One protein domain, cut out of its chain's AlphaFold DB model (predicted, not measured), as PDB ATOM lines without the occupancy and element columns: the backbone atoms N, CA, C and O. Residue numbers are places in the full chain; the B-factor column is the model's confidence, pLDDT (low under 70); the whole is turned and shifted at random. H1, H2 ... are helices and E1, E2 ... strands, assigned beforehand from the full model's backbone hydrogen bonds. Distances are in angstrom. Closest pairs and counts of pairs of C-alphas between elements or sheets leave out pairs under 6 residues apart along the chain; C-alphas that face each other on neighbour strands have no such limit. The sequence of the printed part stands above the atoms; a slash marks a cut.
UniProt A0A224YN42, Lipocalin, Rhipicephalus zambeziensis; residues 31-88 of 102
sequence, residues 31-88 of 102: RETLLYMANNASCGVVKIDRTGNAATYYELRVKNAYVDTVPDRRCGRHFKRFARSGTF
ATOM      1  N   ARG A  31     170.481  43.156  24.577       77.31
ATOM      2  CA  ARG A  31     169.434  42.180  24.315       77.31
ATOM      3  C   ARG A  31     169.320  42.011  22.812       77.31
ATOM      4  O   ARG A  31     168.883  42.917  22.104       77.31
ATOM      5  N   GLU A  32     169.687  40.828  22.342       81.00
ATOM      6  CA  GLU A  32     169.494  40.444  20.951       81.00
ATOM      7  C   GLU A  32     168.088  39.875  20.754       81.00
ATOM      8  O   GLU A  32     167.626  39.027  21.517       81.00
ATOM      9  N   THR A  33     167.389  40.339  19.723       83.38
ATOM     10  CA  THR A  33     166.095  39.787  19.312       83.38
ATOM     11  C   THR A  33     166.165  39.390  17.847       83.38
ATOM     12  O   THR A  33     166.364  40.233  16.973       83.38
ATOM     13  N   LEU A  34     165.983  38.101  17.568       84.38
ATOM     14  CA  LEU A  34     165.906  37.588  16.205       84.38
ATOM     15  C   LEU A  34     164.577  38.021  15.573       84.38
ATOM     16  O   LEU A  34     163.509  37.597  16.008       84.38
ATOM     17  N   LEU A  35     164.647  38.875  14.554       85.12
ATOM     18  CA  LEU A  35     163.477  39.396  13.843       85.12
ATOM     19  C   LEU A  35     163.102  38.544  12.633       85.12
ATOM     20  O   LEU A  35     161.932  38.462  12.266       85.12
ATOM     21  N   TYR A  36     164.097  37.946  11.982       82.88
ATOM     22  CA  TYR A  36     163.894  37.097  10.817       82.88
ATOM     23  C   TYR A  36     165.021  36.080  10.707       82.88
ATOM     24  O   TYR A  36     166.178  36.407  10.964       82.88
ATOM     25  N   MET A  37     164.688  34.874  10.264       83.62
ATOM     26  CA  MET A  37     165.649  33.842   9.907       83.62
ATOM     27  C   MET A  37     165.179  33.173   8.623       83.62
ATOM     28  O   MET A  37     164.037  32.725   8.533       83.62
ATOM     29  N   ALA A  38     166.054  33.133   7.623       79.38
ATOM     30  CA  ALA A  38     165.801  32.405   6.392       79.38
ATOM     31  C   ALA A  38     165.949  30.893   6.608       79.38
ATOM     32  O   ALA A  38     166.553  30.426   7.580       79.38
ATOM     33  N   ASN A  39     165.434  30.121   5.653       79.50
ATOM     34  CA  ASN A  39     165.589  28.670   5.638       79.50
ATOM     35  C   ASN A  39     167.073  28.284   5.723       79.50
ATOM     36  O   ASN A  39     167.948  28.976   5.198       79.50
ATOM     37  N   ASN A  40     167.360  27.174   6.404       75.19
ATOM     38  CA  ASN A  40     168.717  26.678   6.662       75.19
ATOM     39  C   ASN A  40     169.623  27.651   7.440       75.19
ATOM     40  O   ASN A  40     170.846  27.472   7.450       75.19
ATOM     41  N   ALA A  41     169.034  28.677   8.070       75.06
ATOM     42  CA  ALA A  41     169.751  29.762   8.731       75.06
ATOM     43  C   ALA A  41     170.826  30.383   7.817       75.06
ATOM     44  O   ALA A  41     171.917  30.731   8.268       75.06
ATOM     45  N   SER A  42     170.538  30.481   6.511       73.81
ATOM     46  CA  SER A  42     171.449  31.092   5.535       73.81
ATOM     47  C   SER A  42     171.704  32.563   5.857       73.81
ATOM     48  O   SER A  42     172.818  33.054   5.688       73.81
ATOM     49  N   CYS A  43     170.692  33.252   6.385       76.88
ATOM     50  CA  CYS A  43     170.784  34.614   6.880       76.88
ATOM     51  C   CYS A  43     169.700  34.910   7.922       76.88
ATOM     52  O   CYS A  43     168.689  34.208   8.020       76.88
ATOM     53  N   GLY A  44     169.907  35.970   8.696       82.75
ATOM     54  CA  GLY A  44     168.966  36.429   9.703       82.75
ATOM     55  C   GLY A  44     169.116  37.912  10.008       82.75
ATOM     56  O   GLY A  44     170.184  38.496   9.833       82.75
ATOM     57  N   VAL A  45     168.020  38.520  10.448       79.94
ATOM     58  CA  VAL A  45     167.977  39.915  10.889       79.94
ATOM     59  C   VAL A  45     167.843  39.928  12.401       79.94
ATOM     60  O   VAL A  45     166.909  39.336  12.943       79.94
ATOM     61  N   VAL A  46     168.763  40.609  13.071       84.00
ATOM     62  CA  VAL A  46     168.813  40.703  14.530       84.00
ATOM     63  C   VAL A  46     168.662  42.163  14.934       84.00
ATOM     64  O   VAL A  46     169.293  43.048  14.364       84.00
ATOM     65  N   LYS A  47     167.802  42.418  15.915       82.31
ATOM     66  CA  LYS A  47     167.708  43.696  16.619       82.31
ATOM     67  C   LYS A  47     168.603  43.634  17.841       82.31
ATOM     68  O   LYS A  47     168.472  42.703  18.634       82.31
ATOM     69  N   ILE A  48     169.458  44.630  18.004       80.56
ATOM     70  CA  ILE A  48     170.320  44.757  19.170       80.56
ATOM     71  C   ILE A  48     169.840  45.944  19.992       80.56
ATOM     72  O   ILE A  48     169.975  47.104  19.592       80.56
ATOM     73  N   ASP A  49     169.268  45.640  21.152       77.88
ATOM     74  CA  ASP A  49     168.891  46.633  22.146       77.88
ATOM     75  C   ASP A  49     170.046  46.790  23.135       77.88
ATOM     76  O   ASP A  49     170.333  45.900  23.937       77.88
ATOM     77  N   ARG A  50     170.753  47.919  23.061       73.56
ATOM     78  CA  ARG A  50     171.805  48.248  24.026       73.56
ATOM     79  C   ARG A  50     171.154  48.647  25.351       73.56
ATOM     80  O   ARG A  50     170.197  49.412  25.355       73.56
ATOM     81  N   THR A  51     171.678  48.174  26.481       69.38
ATOM     82  CA  THR A  51     171.254  48.680  27.796       69.38
ATOM     83  C   THR A  51     171.493  50.184  27.927       69.38
ATOM     84  O   THR A  51     172.570  50.672  27.577       69.38
ATOM     85  N   GLY A  52     170.512  50.891  28.498       67.56
ATOM     86  CA  GLY A  52     170.526  52.343  28.717       67.56
ATOM     87  C   GLY A  52     169.841  53.135  27.596       67.56
ATOM     88  O   GLY A  52     169.094  52.577  26.802       67.56
ATOM     89  N   ASN A  53     170.125  54.438  27.504       63.41
ATOM     90  CA  ASN A  53     169.588  55.346  26.469       63.41
ATOM     91  C   ASN A  53     170.324  55.240  25.118       63.41
ATOM     92  O   ASN A  53     170.355  56.186  24.333       63.41
ATOM     93  N   ALA A  54     170.993  54.118  24.861       69.50
ATOM     94  CA  ALA A  54     171.731  53.921  23.624       69.50
ATOM     95  C   ALA A  54     170.776  53.515  22.493       69.50
ATOM     96  O   ALA A  54     169.854  52.729  22.696       69.50
ATOM     97  N   ALA A  55     171.024  54.031  21.289       72.06
ATOM     98  CA  ALA A  55     170.223  53.703  20.118       72.06
ATOM     99  C   ALA A  55     170.237  52.193  19.828       72.06
ATOM    100  O   ALA A  55     171.298  51.562  19.748       72.06
ATOM    101  N   THR A  56     169.042  51.636  19.633       78.56
ATOM    102  CA  THR A  56     168.839  50.330  19.006       78.56
ATOM    103  C   THR A  56     169.441  50.345  17.607       78.56
ATOM    104  O   THR A  56     169.239  51.291  16.843       78.56
ATOM    105  N   TYR A  57     170.114  49.261  17.240       78.06
ATOM    106  CA  TYR A  57     170.581  49.046  15.877       78.06
ATOM    107  C   TYR A  57     170.206  47.648  15.387       78.06
ATOM    108  O   TYR A  57     169.801  46.779  16.163       78.06
ATOM    109  N   TYR A  58     170.289  47.457  14.074       81.31
ATOM    110  CA  TYR A  58     169.901  46.219  13.411       81.31
ATOM    111  C   TYR A  58     171.095  45.649  12.663       81.31
ATOM    112  O   TYR A  58     171.834  46.387  12.013       81.31
ATOM    113  N   GLU A  59     171.234  44.332  12.702       80.88
ATOM    114  CA  GLU A  59     172.265  43.605  11.977       80.88
ATOM    115  C   GLU A  59     171.633  42.607  11.010       80.88
ATOM    116  O   GLU A  59     170.681  41.898  11.347       80.88
ATOM    117  N   LEU A  60     172.195  42.530   9.806       77.19
ATOM    118  CA  LEU A  60     171.954  41.442   8.871       77.19
ATOM    119  C   LEU A  60     173.134  40.473   8.960       77.19
ATOM    120  O   LEU A  60     174.230  40.783   8.501       77.19
ATOM    121  N   ARG A  61     172.908  39.295   9.541       80.94
ATOM    122  CA  ARG A  61     173.920  38.241   9.670       80.94
ATOM    123  C   ARG A  61     173.710  37.210   8.566       80.94
ATOM    124  O   ARG A  61     172.586  36.771   8.330       80.94
ATOM    125  N   VAL A  62     174.783  36.820   7.888       74.38
ATOM    126  CA  VAL A  62     174.770  35.813   6.816       74.38
ATOM    127  C   VAL A  62     175.718  34.695   7.214       74.38
ATOM    128  O   VAL A  62     176.822  34.943   7.697       74.38
ATOM    129  N   LYS A  63     175.290  33.449   7.039       72.12
ATOM    130  CA  LYS A  63     176.124  32.285   7.319       72.12
ATOM    131  C   LYS A  63     177.287  32.248   6.329       72.12
ATOM    132  O   LYS A  63     177.080  32.408   5.133       72.12
ATOM    133  N   ASN A  64     178.493  31.956   6.816       67.62
ATOM    134  CA  ASN A  64     179.733  31.990   6.025       67.62
ATOM    135  C   ASN A  64     179.663  31.165   4.719       67.62
ATOM    136  O   ASN A  64     180.211  31.561   3.699       67.62
ATOM    137  N   ALA A  65     178.945  30.037   4.729       66.31
ATOM    138  CA  ALA A  65     178.740  29.195   3.543       66.31
ATOM    139  C   ALA A  65     177.899  29.862   2.431       66.31
ATOM    140  O   ALA A  65     177.938  29.415   1.291       66.31
ATOM    141  N   TYR A  66     177.139  30.906   2.768       63.56
ATOM    142  CA  TYR A  66     176.214  31.623   1.885       63.56
ATOM    143  C   TYR A  66     176.642  33.074   1.634       63.56
ATOM    144  O   TYR A  66     175.885  33.865   1.079       63.56
ATOM    145  N   VAL A  67     177.842  33.447   2.083       64.38
ATOM    146  CA  VAL A  67     178.317  34.829   2.000       64.38
ATOM    147  C   VAL A  67     178.759  35.197   0.581       64.38
ATOM    148  O   VAL A  67     178.479  36.299   0.121       64.38
ATOM    149  N   ASP A  68     179.359  34.240  -0.136       59.88
ATOM    150  CA  ASP A  68     179.842  34.417  -1.512       59.88
ATOM    151  C   ASP A  68     178.709  34.279  -2.539       59.88
ATOM    152  O   ASP A  68     178.759  34.849  -3.624       59.88
ATOM    153  N   THR A  69     177.663  33.523  -2.200       58.31
ATOM    154  CA  THR A  69     176.531  33.206  -3.084       58.31
ATOM    155  C   THR A  69     175.375  34.199  -2.982       58.31
ATOM    156  O   THR A  69     174.303  33.939  -3.524       58.31
ATOM    157  N   VAL A  70     175.634  35.378  -2.400       53.81
ATOM    158  CA  VAL A  70     174.711  36.509  -2.215       53.81
ATOM    159  C   VAL A  70     173.733  36.288  -1.050       53.81
ATOM    160  O   VAL A  70     173.093  35.237  -0.957       53.81
ATOM    161  N   PRO A  71     173.545  37.293  -0.167       56.25
ATOM    162  CA  PRO A  71     172.507  37.231   0.847       56.25
ATOM    163  C   PRO A  71     171.168  37.142   0.132       56.25
ATOM    164  O   PRO A  71     170.814  38.042  -0.633       56.25
ATOM    165  N   ASP A  72     170.443  36.051   0.373       57.22
ATOM    166  CA  ASP A  72     169.084  35.836  -0.111       57.22
ATOM    167  C   ASP A  72     168.335  37.181  -0.164       57.22
ATOM    168  O   ASP A  72     168.244  37.897   0.844       57.22
ATOM    169  N   ARG A  73     167.832  37.563  -1.351       65.94
ATOM    170  CA  ARG A  73     167.140  38.848  -1.576       65.94
ATOM    171  C   ARG A  73     166.050  39.094  -0.522       65.94
ATOM    172  O   ARG A  73     165.712  40.246  -0.241       65.94
ATOM    173  N   ARG A  74     165.509  38.024   0.076       70.31
ATOM    174  CA  ARG A  74     164.549  38.055   1.187       70.31
ATOM    175  C   ARG A  74     165.123  38.691   2.454       70.31
ATOM    176  O   ARG A  74     164.475  39.560   3.030       70.31
ATOM    177  N   CYS A  75     166.337  38.333   2.859       70.12
ATOM    178  CA  CYS A  75     166.977  38.888   4.051       70.12
ATOM    179  C   CYS A  75     167.297  40.374   3.897       70.12
ATOM    180  O   CYS A  75     167.006  41.156   4.800       70.12
ATOM    181  N   GLY A  76     167.794  40.790   2.728       73.44
ATOM    182  CA  GLY A  76     167.985  42.210   2.426       73.44
ATOM    183  C   GLY A  76     166.669  42.995   2.453       73.44
ATOM    184  O   GLY A  76     166.615  44.102   2.986       73.44
ATOM    185  N   ARG A  77     165.574  42.412   1.944       77.38
ATOM    186  CA  ARG A  77     164.235  43.023   1.999       77.38
ATOM    187  C   ARG A  77     163.724  43.163   3.435       77.38
ATOM    188  O   ARG A  77     163.192  44.214   3.778       77.38
ATOM    189  N   HIS A  78     163.896  42.138   4.267       79.25
ATOM    190  CA  HIS A  78     163.509  42.200   5.677       79.25
ATOM    191  C   HIS A  78     164.360  43.193   6.462       79.25
ATOM    192  O   HIS A  78     163.810  43.959   7.244       79.25
ATOM    193  N   PHE A  79     165.664  43.255   6.200       77.75
ATOM    194  CA  PHE A  79     166.546  44.239   6.818       77.75
ATOM    195  C   PHE A  79     166.135  45.675   6.467       77.75
ATOM    196  O   PHE A  79     165.980  46.501   7.363       77.75
ATOM    197  N   LYS A  80     165.826  45.946   5.189       76.00
ATOM    198  CA  LYS A  80     165.346  47.259   4.718       76.00
ATOM    199  C   LYS A  80     164.055  47.738   5.391       76.00
ATOM    200  O   LYS A  80     163.770  48.932   5.372       76.00
ATOM    201  N   ARG A  81     163.273  46.829   5.987       79.69
ATOM    202  CA  ARG A  81     162.071  47.176   6.761       79.69
ATOM    203  C   ARG A  81     162.407  47.835   8.102       79.69
ATOM    204  O   ARG A  81     161.585  48.587   8.612       79.69
ATOM    205  N   PHE A  82     163.586  47.555   8.656       76.56
ATOM    206  CA  PHE A  82     164.015  48.035   9.972       76.56
ATOM    207  C   PHE A  82     165.135  49.078   9.891       76.56
ATOM    208  O   PHE A  82     165.157  50.014  10.684       76.56
ATOM    209  N   ALA A  83     166.027  48.958   8.906       72.44
ATOM    210  CA  ALA A  83     167.125  49.885   8.667       72.44
ATOM    211  C   ALA A  83     167.112  50.352   7.202       72.44
ATOM    212  O   ALA A  83     167.250  49.549   6.281       72.44
ATOM    213  N   ARG A  84     166.936  51.662   6.975       60.94
ATOM    214  CA  ARG A  84     166.900  52.255   5.620       60.94
ATOM    215  C   ARG A  84     168.267  52.230   4.928       60.94
ATOM    216  O   ARG A  84     168.329  52.161   3.704       60.94
ATOM    217  N   SER A  85     169.336  52.263   5.713       53.31
ATOM    218  CA  SER A  85     170.730  52.182   5.288       53.31
ATOM    219  C   SER A  85     171.528  51.397   6.329       53.31
ATOM    220  O   SER A  85     171.124  51.290   7.487       53.31
ATOM    221  N   GLY A  86     172.646  50.814   5.909       59.25
ATOM    222  CA  GLY A  86     173.548  50.082   6.788       59.25
ATOM    223  C   GLY A  86     174.938  50.003   6.178       59.25
ATOM    224  O   GLY A  86     175.094  50.117   4.962       59.25
ATOM    225  N   THR A  87     175.938  49.822   7.030       57.28
ATOM    226  CA  THR A  87     177.318  49.588   6.605       57.28
ATOM    227  C   THR A  87     177.492  48.104   6.310       57.28
ATOM    228  O   THR A  87     177.023  47.258   7.069       57.28
ATOM    229  N   PHE A  88     178.141  47.780   5.192       55.16
ATOM    230  CA  PHE A  88     178.467  46.401   4.861       55.16
ATOM    231  C   PHE A  88     179.803  46.044   5.492       55.16
ATOM    232  O   PHE A  88     180.821  46.634   5.140       55.16
TER     233      PHE A  88
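What this domain is: This is residues 31 to 88 of the 102 residues of the protein "Lipocalin" of Rhipicephalus zambeziensis (UniProt A0A224YN42). One narrow sheet of three antiparallel strands, E1, E2 and E3, forms a long wall, and a single short helix, H1, packs over one face of it, running along the inner strand E2; no named helix covers the other face. The printed part has 58 residues with three named strands followed by one named helix, in the order E1, E2, E3, H1 along the chain. The sheet's order is E1, E2, E3, and the class is mixed, helices and strands, with 21 residues in strands and 8 in the helix. The whole is compact, with a radius of gyration of the C-alphas of 11.8 A, yet elongated in outline, spanning 37 by 20 by 16 A.

How they stand to each other: The sheet is made of E1, residues 31 to 37, E2, residues 43 to 50, and E3, residues 57 to 62. It is a meander, each strand the antiparallel neighbour of the one before; E2 is the inner strand, and E1 and E3 are edge strands. E1 and E2 form a hairpin at 159 degrees between their directions, with N 33 and O 47 within hydrogen-bond range at 2.8 A and N 47 and O 33 also at 2.8 A. E2 and E3 form a second hairpin at 153 degrees, with N 46 and O 59 within hydrogen-bond range at 2.9 A and N 59 and O 46 at 2.9 A. The helix H1, residues 73 to 80, is on the sheet at a height over the sheet of 8.7 A. It lies over E2 and runs along the strands, at 2 degrees to E2 on the local plane. The closest C-alphas of E2 and H1 are those of Val 45 and Phe 79, 6.1 A apart. Those of E3 and H1 are Leu 60 and Phe 79, 6.4 A apart. Those of E1 and H1 are Tyr 36 and His 78, 7.3 A apart. In H1 every O i to N i+4 pair is within hydrogen-bond range.

Where its parts are: E2 is the longest strand by residues, measuring 21.9 A from C-alpha 43 to C-alpha 50. E1 measures 17.1 A and begins with C-alpha 31 at (169.434, 42.180, 24.315). E3 measures 16.6 A and ends with C-alpha 62 at (174.770, 35.813, 6.816). H1 measures 10.7 A and ends with C-alpha 80 at (165.346, 47.259, 4.718).

The domain as a whole: The two C-alphas farthest apart are those of Gly 52 and Thr 69, 37.6 A. The printed part has no cut. The link from E1 to E2 is tight, those from E2 to E3 and from E3 to H1 are short, and no link is long. The mean pLDDT of the printed part is 72.7, and residues 51 to 54, 64 to 73 and 84 to 88 are under 70.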